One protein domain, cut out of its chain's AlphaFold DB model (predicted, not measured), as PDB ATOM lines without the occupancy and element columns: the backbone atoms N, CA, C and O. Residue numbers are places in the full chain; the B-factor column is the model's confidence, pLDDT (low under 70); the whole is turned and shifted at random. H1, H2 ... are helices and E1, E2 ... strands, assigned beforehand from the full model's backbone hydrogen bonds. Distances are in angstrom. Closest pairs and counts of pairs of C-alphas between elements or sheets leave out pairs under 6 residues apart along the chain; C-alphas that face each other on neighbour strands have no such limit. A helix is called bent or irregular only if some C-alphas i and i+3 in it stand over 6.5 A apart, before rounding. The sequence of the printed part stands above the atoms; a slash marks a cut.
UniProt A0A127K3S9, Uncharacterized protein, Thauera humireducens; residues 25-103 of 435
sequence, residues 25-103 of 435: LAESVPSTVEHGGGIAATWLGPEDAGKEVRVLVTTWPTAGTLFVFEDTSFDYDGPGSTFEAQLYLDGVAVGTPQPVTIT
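AT A GLANCE: This is residues 25 to 103 of the 435 residues of an uncharacterized protein of Thauera humireducens (UniProt A0A127K3S9). A strongly twisted sheet of three long strands, E1, E4 and E5, makes a wall, and the small hairpin E2 and E3 lies opposite one end of it, loosely and only partly face to face. The short helix H1 sits near the middle, beside the sheet. The printed part has 79 residues, with one named helix and five named strands in the order H1, E1, E2, E3, E4, E5; it is mostly strand. The large sheet runs E1, E4, E5 and both sheets are antiparallel. The whole is compact, with a radius of gyration of the C-alphas of 12.1 A and spans of 35 by 26 by 17 A.

HOW THE PARTS SIT: E4, residues 81 to 89, is the inner strand. E1, residues 52 to 59, is antiparallel to it at 145 degrees, with N 56 and O 86 within hydrogen-bond range at 2.9 A. E5, residues 92 to 102, forms a hairpin with E4 at 157 degrees, with N 100 and O 83 2.8 A apart; E5 bends by 72 degrees at residue 95. E2, residues 65 to 68, and E3, residues 74 to 77, form the other hairpin at 174 degrees, with N 65 and O 77 2.8 A apart. E1 and E2 are near each other, with 5 pairs of C-alphas within 10 A; E2 and E4 are apart. H1, residues 39 to 42, only grazes the large sheet with residues 39 to 41; its closest C-alphas to E1 are those of Ala 40 and Val 55, 6.7 A. H1 is too short for an O i to N i+4 pair, and its one O i to N i+3 pair is not within range.

IN THESE COORDINATES: H1 begins at C-alpha 39, (162.415, 147.937, 134.883), and is only just irregular: C-alphas 39 and 42 are 6.9 A apart. E1 measures 22.3 A, E2 10.2 A, E3 10.1 A, E4 25.6 A and E5 25.3 A. E5 ends at C-alpha 102, (162.913, 156.764, 139.683).

THE WHOLE: The C-alphas farthest apart, of Gly 50 and Pro 79, are 35.2 A apart. The printed part has no cut and no long link between named elements, but residues 25 to 38 hold no named element. Mean pLDDT of the printed part is 88.5, and no printed residue is under 70.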
ATOM      1  N   LEU A  25     162.581 138.261 125.619       91.00
ATOM      2  CA  LEU A  25     163.305 137.243 126.380       91.00
ATOM      3  C   LEU A  25     164.080 137.905 127.525       91.00
ATOM      4  O   LEU A  25     164.577 139.019 127.358       91.00
ATOM      5  N   ALA A  26     164.197 137.222 128.664       90.88
ATOM      6  CA  ALA A  26     164.888 137.749 129.841       90.88
ATOM      7  C   ALA A  26     166.313 138.236 129.531       90.88
ATOM      8  O   ALA A  26     166.721 139.298 129.989       90.88
ATOM      9  N   GLU A  27     167.044 137.510 128.684       89.31
ATOM     10  CA  GLU A  27     168.385 137.877 128.215       89.31
ATOM     11  C   GLU A  27     168.431 139.098 127.278       89.31
ATOM     12  O   GLU A  27     169.504 139.653 127.046       89.31
ATOM     13  N   SER A  28     167.286 139.511 126.736       90.31
ATOM     14  CA  SER A  28     167.145 140.658 125.837       90.31
ATOM     15  C   SER A  28     166.627 141.911 126.545       90.31
ATOM     16  O   SER A  28     166.512 142.952 125.900       90.31
ATOM     17  N   VAL A  29     166.310 141.840 127.843       90.94
ATOM     18  CA  VAL A  29     165.964 143.029 128.631       90.94
ATOM     19  C   VAL A  29     167.196 143.942 128.707       90.94
ATOM     20  O   VAL A  29     168.261 143.496 129.143       90.94
ATOM     21  N   PRO A  30     167.094 145.217 128.295       87.75
ATOM     22  CA  PRO A  30     168.236 146.114 128.271       87.75
ATOM     23  C   PRO A  30     168.750 146.371 129.689       87.75
ATOM     24  O   PRO A  30     168.023 146.849 130.558       87.75
ATOM     25  N   SER A  31     170.035 146.105 129.924       81.81
ATOM     26  CA  SER A  31     170.700 146.424 131.194       81.81
ATOM     27  C   SER A  31     171.121 147.894 131.294       81.81
ATOM     28  O   SER A  31     171.376 148.381 132.392       81.81
ATOM     29  N   THR A  32     171.219 148.593 130.156       76.12
ATOM     30  CA  THR A  32     171.630 150.002 130.054       76.12
ATOM     31  C   THR A  32     170.982 150.677 128.838       76.12
ATOM     32  O   THR A  32     171.298 150.320 127.703       76.12
ATOM     33  N   VAL A  33     170.132 151.673 129.072       74.38
ATOM     34  CA  VAL A  33     169.625 152.659 128.098       74.38
ATOM     35  C   VAL A  33     169.700 154.069 128.706       74.38
ATOM     36  O   VAL A  33     170.221 154.235 129.810       74.38
ATOM     37  N   GLU A  34     169.246 155.091 127.977       73.94
ATOM     38  CA  GLU A  34     169.365 156.517 128.336       73.94
ATOM     39  C   GLU A  34     168.857 156.837 129.755       73.94
ATOM     40  O   GLU A  34     169.504 157.589 130.480       73.94
ATOM     41  N   HIS A  35     167.774 156.186 130.193       76.00
ATOM     42  CA  HIS A  35     167.166 156.376 131.518       76.00
ATOM     43  C   HIS A  35     167.506 155.250 132.525       76.00
ATOM     44  O   HIS A  35     166.863 155.130 133.568       76.00
ATOM     45  N   GLY A  36     168.526 154.426 132.246       78.12
ATOM     46  CA  GLY A  36     168.954 153.300 133.092       78.12
ATOM     47  C   GLY A  36     168.651 151.927 132.488       78.12
ATOM     48  O   GLY A  36     168.407 151.810 131.295       78.12
ATOM     49  N   GLY A  37     168.726 150.853 133.275       82.56
ATOM     50  CA  GLY A  37     168.275 149.529 132.825       82.56
ATOM     51  C   GLY A  37     166.748 149.456 132.732       82.56
ATOM     52  O   GLY A  37     166.051 150.199 133.422       82.56
ATOM     53  N   GLY A  38     166.221 148.548 131.907       88.31
ATOM     54  CA  GLY A  38     164.789 148.259 131.872       88.31
ATOM     55  C   GLY A  38     164.272 147.839 133.250       88.31
ATOM     56  O   GLY A  38     165.010 147.268 134.054       88.31
ATOM     57  N   ILE A  39     162.998 148.107 133.539       91.12
ATOM     58  CA  ILE A  39     162.415 147.937 134.883       91.12
ATOM     59  C   ILE A  39     162.632 146.508 135.413       91.12
ATOM     60  O   ILE A  39     162.975 146.314 136.579       91.12
ATOM     61  N   ALA A  40     162.497 145.502 134.542       90.75
ATOM     62  CA  ALA A  40     162.674 144.102 134.915       90.75
ATOM     63  C   ALA A  40     164.136 143.698 135.161       90.75
ATOM     64  O   ALA A  40     164.367 142.670 135.791       90.75
ATOM     65  N   ALA A  41     165.130 144.472 134.709       88.75
ATOM     66  CA  ALA A  41     166.539 144.070 134.742       88.75
ATOM     67  C   ALA A  41     167.047 143.756 136.160       88.75
ATOM     68  O   ALA A  41     167.924 142.916 136.335       88.75
ATOM     69  N   THR A  42     166.479 144.405 137.181       84.75
ATOM     70  CA  THR A  42     166.840 144.182 138.595       84.75
ATOM     71  C   THR A  42     166.097 143.015 139.251       84.75
ATOM     72  O   THR A  42     166.420 142.637 140.375       84.75
ATOM     73  N   TRP A  43     165.099 142.451 138.569       88.75
ATOM     74  CA  TRP A  43     164.233 141.388 139.086       88.75
ATOM     75  C   TRP A  43     164.503 140.023 138.460       88.75
ATOM     76  O   TRP A  43     164.007 139.024 138.969       88.75
ATOM     77  N   LEU A  44     165.255 139.985 137.361       90.81
ATOM     78  CA  LEU A  44     165.557 138.763 136.623       90.81
ATOM     79  C   LEU A  44     166.818 138.087 137.160       90.81
ATOM     80  O   LEU A  44     167.835 138.740 137.405       90.81
ATOM     81  N   GLY A  45     166.750 136.765 137.297       88.75
ATOM     82  CA  GLY A  45     167.889 135.917 137.632       88.75
ATOM     83  C   GLY A  45     168.351 135.050 136.451       88.75
ATOM     84  O   GLY A  45     167.652 134.928 135.441       88.75
ATOM     85  N   PRO A  46     169.522 134.395 136.548       89.56
ATOM     86  CA  PRO A  46     169.982 133.429 135.543       89.56
ATOM     87  C   PRO A  46     168.986 132.287 135.266       89.56
ATOM     88  O   PRO A  46     168.994 131.706 134.182       89.56
ATOM     89  N   GLU A  47     168.129 131.954 136.232       92.62
ATOM     90  CA  GLU A  47     167.056 130.958 136.138       92.62
ATOM     91  C   GLU A  47     165.888 131.363 135.224       92.62
ATOM     92  O   GLU A  47     165.022 130.534 134.923       92.62
ATOM     93  N   ASP A  48     165.850 132.623 134.791       92.12
ATOM     94  CA  ASP A  48     164.804 133.169 133.929       92.12
ATOM     95  C   ASP A  48     165.201 133.205 132.449       92.12
ATOM     96  O   ASP A  48     164.389 133.584 131.609       92.12
ATOM     97  N   ALA A  49     166.417 132.761 132.112       91.88
ATOM     98  CA  ALA A  49     166.892 132.691 130.734       91.88
ATOM     99  C   ALA A  49     165.928 131.899 129.832       91.88
ATOM    100  O   ALA A  49     165.516 130.780 130.155       91.88
ATOM    101  N   GLY A  50     165.582 132.482 128.683       87.44
ATOM    102  CA  GLY A  50     164.638 131.919 127.721       87.44
ATOM    103  C   GLY A  50     163.156 132.089 128.075       87.44
ATOM    104  O   GLY A  50     162.320 131.661 127.277       87.44
ATOM    105  N   LYS A  51     162.814 132.698 129.220       88.94
ATOM    106  CA  LYS A  51     161.427 133.065 129.555       88.94
ATOM    107  C   LYS A  51     161.053 134.406 128.938       88.94
ATOM    108  O   LYS A  51     161.889 135.303 128.819       88.94
ATOM    109  N   GLU A  52     159.778 134.562 128.599       90.25
ATOM    110  CA  GLU A  52     159.221 135.832 128.130       90.25
ATOM    111  C   GLU A  52     158.906 136.751 129.314       90.25
ATOM    112  O   GLU A  52     158.150 136.386 130.216       90.25
ATOM    113  N   VAL A  53     159.461 137.961 129.295       91.12
ATOM    114  CA  VAL A  53     159.373 138.954 130.366       91.12
ATOM    115  C   VAL A  53     158.441 140.086 129.977       91.12
ATOM    116  O   VAL A  53     158.623 140.737 128.952       91.12
ATOM    117  N   ARG A  54     157.486 140.389 130.857       89.75
ATOM    118  CA  ARG A  54     156.640 141.581 130.759       89.75
ATOM    119  C   ARG A  54     156.555 142.291 132.102       89.75
ATOM    120  O   ARG A  54     156.422 141.655 133.146       89.75
ATOM    121  N   VAL A  55     156.539 143.619 132.057       90.88
ATOM    122  CA  VAL A  55     156.247 144.473 133.212       90.88
ATOM    123  C   VAL A  55     154.904 145.159 133.005       90.88
ATOM    124  O   VAL A  55     154.618 145.684 131.929       90.88
ATOM    125  N   LEU A  56     154.063 145.145 134.036       90.69
ATOM    126  CA  LEU A  56     152.808 145.887 134.071       90.69
ATOM    127  C   LEU A  56     152.864 146.927 135.184       90.69
ATOM    128  O   LEU A  56     152.953 146.560 136.351       90.69
ATOM    129  N   VAL A  57     152.756 148.208 134.837       93.69
ATOM    130  CA  VAL A  57     152.575 149.288 135.817       93.69
ATOM    131  C   VAL A  57     151.166 149.183 136.403       93.69
ATOM    132  O   VAL A  57     150.179 149.303 135.677       93.69
ATOM    133  N   THR A  58     151.065 148.924 137.706       93.00
ATOM    134  CA  THR A  58     149.789 148.761 138.424       93.00
ATOM    135  C   THR A  58     149.324 150.055 139.078       93.00
ATOM    136  O   THR A  58     148.122 150.301 139.164       93.00
ATOM    137  N   THR A  59     150.276 150.900 139.474       95.50
ATOM    138  CA  THR A  59     150.032 152.225 140.049       95.50
ATOM    139  C   THR A  59     150.967 153.201 139.355       95.50
ATOM    140  O   THR A  59     152.178 153.028 139.432       95.50
ATOM    141  N   TRP A  60     150.419 154.197 138.658       93.88
ATOM    142  CA  TRP A  60     151.199 155.208 137.935       93.88
ATOM    143  C   TRP A  60     151.839 156.228 138.893       93.88
ATOM    144  O   TRP A  60     151.272 156.485 139.959       93.88
ATOM    145  N   PRO A  61     152.984 156.837 138.528       91.75
ATOM    146  CA  PRO A  61     153.594 157.889 139.332       91.75
ATOM    147  C   PRO A  61     152.655 159.100 139.458       91.75
ATOM    148  O   PRO A  61     151.943 159.460 138.522       91.75
ATOM    149  N   THR A  62     152.657 159.748 140.625       87.50
ATOM    150  CA  THR A  62     151.790 160.912 140.910       87.50
ATOM    151  C   THR A  62     152.288 162.217 140.289       87.50
ATOM    152  O   THR A  62     151.565 163.211 140.281       87.50
ATOM    153  N   ALA A  63     153.528 162.226 139.807       82.19
ATOM    154  CA  ALA A  63     154.178 163.333 139.122       82.19
ATOM    155  C   ALA A  63     154.960 162.790 137.918       82.19
ATOM    156  O   ALA A  63     155.383 161.635 137.942       82.19
ATOM    157  N   GLY A  64     155.146 163.633 136.901       87.31
ATOM    158  CA  GLY A  64     155.838 163.281 135.661       87.31
ATOM    159  C   GLY A  64     154.995 162.485 134.661       87.31
ATOM    160  O   GLY A  64     153.831 162.163 134.901       87.31
ATOM    161  N   THR A  65     155.605 162.187 133.519       91.75
ATOM    162  CA  THR A  65     155.055 161.361 132.443       91.75
ATOM    163  C   THR A  65     155.950 160.143 132.278       91.75
ATOM    164  O   THR A  65     157.121 160.282 131.945       91.75
ATOM    165  N   LEU A  66     155.395 158.955 132.520       92.12
ATOM    166  CA  LEU A  66     156.074 157.678 132.314       92.12
ATOM    167  C   LEU A  66     155.585 157.053 131.004       92.12
ATOM    168  O   LEU A  66     154.382 156.991 130.753       92.12
ATOM    169  N   PHE A  67     156.505 156.546 130.195       91.19
ATOM    170  CA  PHE A  67     156.206 155.680 129.064       91.19
ATOM    171  C   PHE A  67     157.053 154.416 129.183       91.19
ATOM    172  O   PHE A  67     158.258 154.506 129.380       91.19
ATOM    173  N   VAL A  68     156.434 153.237 129.094       89.50
ATOM    174  CA  VAL A  68     157.130 151.947 129.217       89.50
ATOM    175  C   VAL A  68     157.035 151.212 127.888       89.50
ATOM    176  O   VAL A  68     155.934 151.002 127.371       89.50
ATOM    177  N   PHE A  69     158.183 150.824 127.346       87.38
ATOM    178  CA  PHE A  69     158.302 150.073 126.103       87.38
ATOM    179  C   PHE A  69     158.125 148.565 126.338       87.38
ATOM    180  O   PHE A  69     158.183 148.062 127.463       87.38
ATOM    181  N   GLU A  70     157.910 147.820 125.254       85.19
ATOM    182  CA  GLU A  70     157.685 146.366 125.302       85.19
ATOM    183  C   GLU A  70     158.903 145.580 125.814       85.19
ATOM    184  O   GLU A  70     158.745 144.518 126.412       85.19
ATOM    185  N   ASP A  71     160.111 146.118 125.636       85.81
ATOM    186  CA  ASP A  71     161.363 145.549 126.146       85.81
ATOM    187  C   ASP A  71     161.641 145.894 127.617       85.81
ATOM    188  O   ASP A  71     162.701 145.564 128.148       85.81
ATOM    189  N   THR A  72     160.675 146.518 128.297       90.12
ATOM    190  CA  THR A  72     160.747 147.020 129.677       90.12
ATOM    191  C   THR A  72     161.650 148.238 129.879       90.12
ATOM    192  O   THR A  72     161.751 148.719 131.012       90.12
ATOM    193  N   SER A  73     162.272 148.769 128.818       90.00
ATOM    194  CA  SER A  73     162.843 150.116 128.869       90.00
ATOM    195  C   SER A  73     161.739 151.151 129.088       90.00
ATOM    196  O   SER A  73     160.544 150.862 128.947       90.00
ATOM    197  N   PHE A  74     162.119 152.360 129.487       91.12
ATOM    198  CA  PHE A  74     161.159 153.413 129.770       91.12
ATOM    199  C   PHE A  74     161.743 154.791 129.480       91.12
ATOM    200  O   PHE A  74     162.939 155.008 129.663       91.12
ATOM    201  N   ASP A  75     160.855 155.709 129.110       90.62
ATOM    202  CA  ASP A  75     161.108 157.144 129.119       90.62
ATOM    203  C   ASP A  75     160.361 157.746 130.304       90.62
ATOM    204  O   ASP A  75     159.204 157.402 130.583       90.62
ATOM    205  N   TYR A  76     161.016 158.657 131.015       88.94
ATOM    206  CA  TYR A  76     160.387 159.389 132.104       88.94
ATOM    207  C   TYR A  76     160.791 160.857 132.072       88.94
ATOM    208  O   TYR A  76     161.979 161.173 132.092       88.94
ATOM    209  N   ASP A  77     159.787 161.730 132.066       85.56
ATOM    210  CA  ASP A  77     159.951 163.179 132.150       85.56
ATOM    211  C   ASP A  77     159.208 163.711 133.382       85.56
ATOM    212  O   ASP A  77     157.986 163.586 133.489       85.56
ATOM    213  N   GLY A  78     159.941 164.272 134.340       83.56
ATOM    214  CA  GLY A  78     159.390 164.796 135.586       83.56
ATOM    215  C   GLY A  78     160.345 164.683 136.777       83.56
ATOM    216  O   GLY A  78     161.460 164.184 136.641       83.56
ATOM    217  N   PRO A  79     159.919 165.134 137.971       79.62
ATOM    218  CA  PRO A  79     160.720 165.018 139.190       79.62
ATOM    219  C   PRO A  79     160.858 163.553 139.629       79.62
ATOM    220  O   PRO A  79     160.068 162.704 139.218       79.62
ATOM    221  N   GLY A  80     161.819 163.249 140.509       84.12
ATOM    222  CA  GLY A  80     161.944 161.914 141.110       84.12
ATOM    223  C   GLY A  80     160.616 161.424 141.706       84.12
ATOM    224  O   GLY A  80     159.886 162.190 142.337       84.12
ATOM    225  N   SER A  81     160.271 160.158 141.470       87.38
ATOM    226  CA  SER A  81     158.938 159.623 141.772       87.38
ATOM    227  C   SER A  81     158.978 158.126 142.066       87.38
ATOM    228  O   SER A  81     159.991 157.457 141.873       87.38
ATOM    229  N   THR A  82     157.874 157.587 142.578       89.12
ATOM    230  CA  THR A  82     157.698 156.151 142.822       89.12
ATOM    231  C   THR A  82     156.385 155.691 142.210       89.12
ATOM    232  O   THR A  82     155.373 156.388 142.286       89.12
ATOM    233  N   PHE A  83     156.414 154.515 141.598       92.69
ATOM    234  CA  PHE A  83     155.260 153.851 141.004       92.69
ATOM    235  C   PHE A  83     155.299 152.360 141.358       92.69
ATOM    236  O   PHE A  83     156.304 151.880 141.878       92.69
ATOM    237  N   GLU A  84     154.223 151.614 141.115       94.38
ATOM    238  CA  GLU A  84     154.207 150.165 141.363       94.38
ATOM    239  C   GLU A  84     154.131 149.396 140.053       94.38
ATOM    240  O   GLU A  84     153.384 149.769 139.142       94.38
ATOM    241  N   ALA A  85     154.880 148.300 139.973       94.19
ATOM    242  CA  ALA A  85     154.890 147.435 138.808       94.19
ATOM    243  C   ALA A  85     154.947 145.946 139.178       94.19
ATOM    244  O   ALA A  85     155.529 145.542 140.183       94.19
ATOM    245  N   GLN A  86     154.315 145.126 138.341       94.38
ATOM    246  CA  GLN A  86     154.206 143.676 138.470       94.38
ATOM    247  C   GLN A  86     155.006 142.994 137.357       94.38
ATOM    248  O   GLN A  86     154.786 143.264 136.173       94.38
ATOM    249  N   LEU A  87     155.889 142.070 137.740       93.69
ATOM    250  CA  LEU A  87     156.610 141.198 136.816       93.69
ATOM    251  C   LEU A  87     155.728 140.027 136.372       93.69
ATOM    252  O   LEU A  87     155.049 139.408 137.197       93.69
ATOM    253  N   TYR A  88     155.795 139.697 135.087       91.12
ATOM    254  CA  TYR A  88     155.246 138.481 134.504       91.12
ATOM    255  C   TYR A  88     156.350 137.713 133.775       91.12
ATOM    256  O   TYR A  88     157.057 138.295 132.952       91.12
ATOM    257  N   LEU A  89     156.447 136.412 134.048       90.75
ATOM    258  CA  LEU A  89     157.310 135.467 133.337       90.75
ATOM    259  C   LEU A  89     156.437 134.429 132.636       90.75
ATOM    260  O   LEU A  89     155.585 133.814 133.276       90.75
ATOM    261  N   ASP A  90     156.605 134.265 131.324       87.38
ATOM    262  CA  ASP A  90     155.776 133.396 130.472       87.38
ATOM    263  C   ASP A  90     154.263 133.639 130.655       87.38
ATOM    264  O   ASP A  90     153.434 132.724 130.631       87.38
ATOM    265  N   GLY A  91     153.894 134.902 130.893       83.94
ATOM    266  CA  GLY A  91     152.515 135.325 131.148       83.94
ATOM    267  C   GLY A  91     151.993 135.045 132.564       83.94
ATOM    268  O   GLY A  91     150.830 135.334 132.839       83.94
ATOM    269  N   VAL A  92     152.819 134.533 133.479       85.19
ATOM    270  CA  VAL A  92     152.451 134.274 134.880       85.19
ATOM    271  C   VAL A  92     153.005 135.372 135.781       85.19
ATOM    272  O   VAL A  92     154.195 135.669 135.739       85.19
ATOM    273  N   ALA A  93     152.148 135.967 136.618       89.38
ATOM    274  CA  ALA A  93     152.570 136.972 137.592       89.38
ATOM    275  C   ALA A  93     153.545 136.368 138.616       89.38
ATOM    276  O   ALA A  93     153.268 135.321 139.205       89.38
ATOM    277  N   VAL A  94     154.667 137.048 138.845       90.56
ATOM    278  CA  VAL A  94     155.695 136.645 139.810       90.56
ATOM    279  C   VAL A  94     155.649 137.567 141.020       90.56
ATOM    280  O   VAL A  94     155.915 138.761 140.915       90.56
ATOM    281  N   GLY A  95     155.316 137.011 142.185       91.44
ATOM    282  CA  GLY A  95     155.190 137.789 143.418       91.44
ATOM    283  C   GLY A  95     154.021 138.779 143.392       91.44
ATOM    284  O   GLY A  95     153.065 138.615 142.636       91.44
ATOM    285  N   THR A  96     154.090 139.787 144.259       92.88
ATOM    286  CA  THR A  96     153.154 140.922 144.299       92.88
ATOM    287  C   THR A  96     153.775 142.146 143.626       92.88
ATOM    288  O   THR A  96     155.009 142.202 143.552       92.88
ATOM    289  N   PRO A  97     152.978 143.157 143.225       94.75
ATOM    290  CA  PRO A  97     153.518 144.396 142.676       94.75
ATOM    291  C   PRO A  97     154.555 145.002 143.623       94.75
ATOM    292  O   PRO A  97     154.364 144.995 144.842       94.75
ATOM    293  N   GLN A  98     155.669 145.460 143.061       92.19
ATOM    294  CA  GLN A  98     156.776 146.054 143.801       92.19
ATOM    295  C   GLN A  98     156.873 147.550 143.493       92.19
ATOM    296  O   GLN A  98     156.596 147.957 142.358       92.19
ATOM    297  N   PRO A  99     157.289 148.373 144.471       90.94
ATOM    298  CA  PRO A  99     157.596 149.768 144.214       90.94
ATOM    299  C   PRO A  99     158.862 149.887 143.355       90.94
ATOM    300  O   PRO A  99     159.879 149.248 143.625       90.94
ATOM    301  N   VAL A 100     158.802 150.746 142.342       89.25
ATOM    302  CA  VAL A 100     159.927 151.175 141.511       89.25
ATOM    303  C   VAL A 100     160.136 152.662 141.752       89.25
ATOM    304  O   VAL A 100     159.227 153.469 141.548       89.25
ATOM    305  N   THR A 101     161.333 153.027 142.197       87.75
ATOM    306  CA  THR A 101     161.710 154.420 142.450       87.75
ATOM    307  C   THR A 101     162.572 154.929 141.303       87.75
ATOM    308  O   THR A 101     163.629 154.370 141.025       87.75
ATOM    309  N   ILE A 102     162.129 156.013 140.664       84.88
ATOM    310  CA  ILE A 102     162.913 156.764 139.683       84.88
ATOM    311  C   ILE A 102     163.578 157.930 140.408       84.88
ATOM    312  O   ILE A 102     162.908 158.775 141.005       84.88
ATOM    313  N   THR A 103     164.901 157.997 140.321       81.44
ATOM    314  CA  THR A 103     165.681 159.150 140.772       81.44
ATOM    315  C   THR A 103     166.143 159.926 139.546       81.44
ATOM    316  O   THR A 103     166.954 159.424 138.774       81.44
TER     317      THR A 103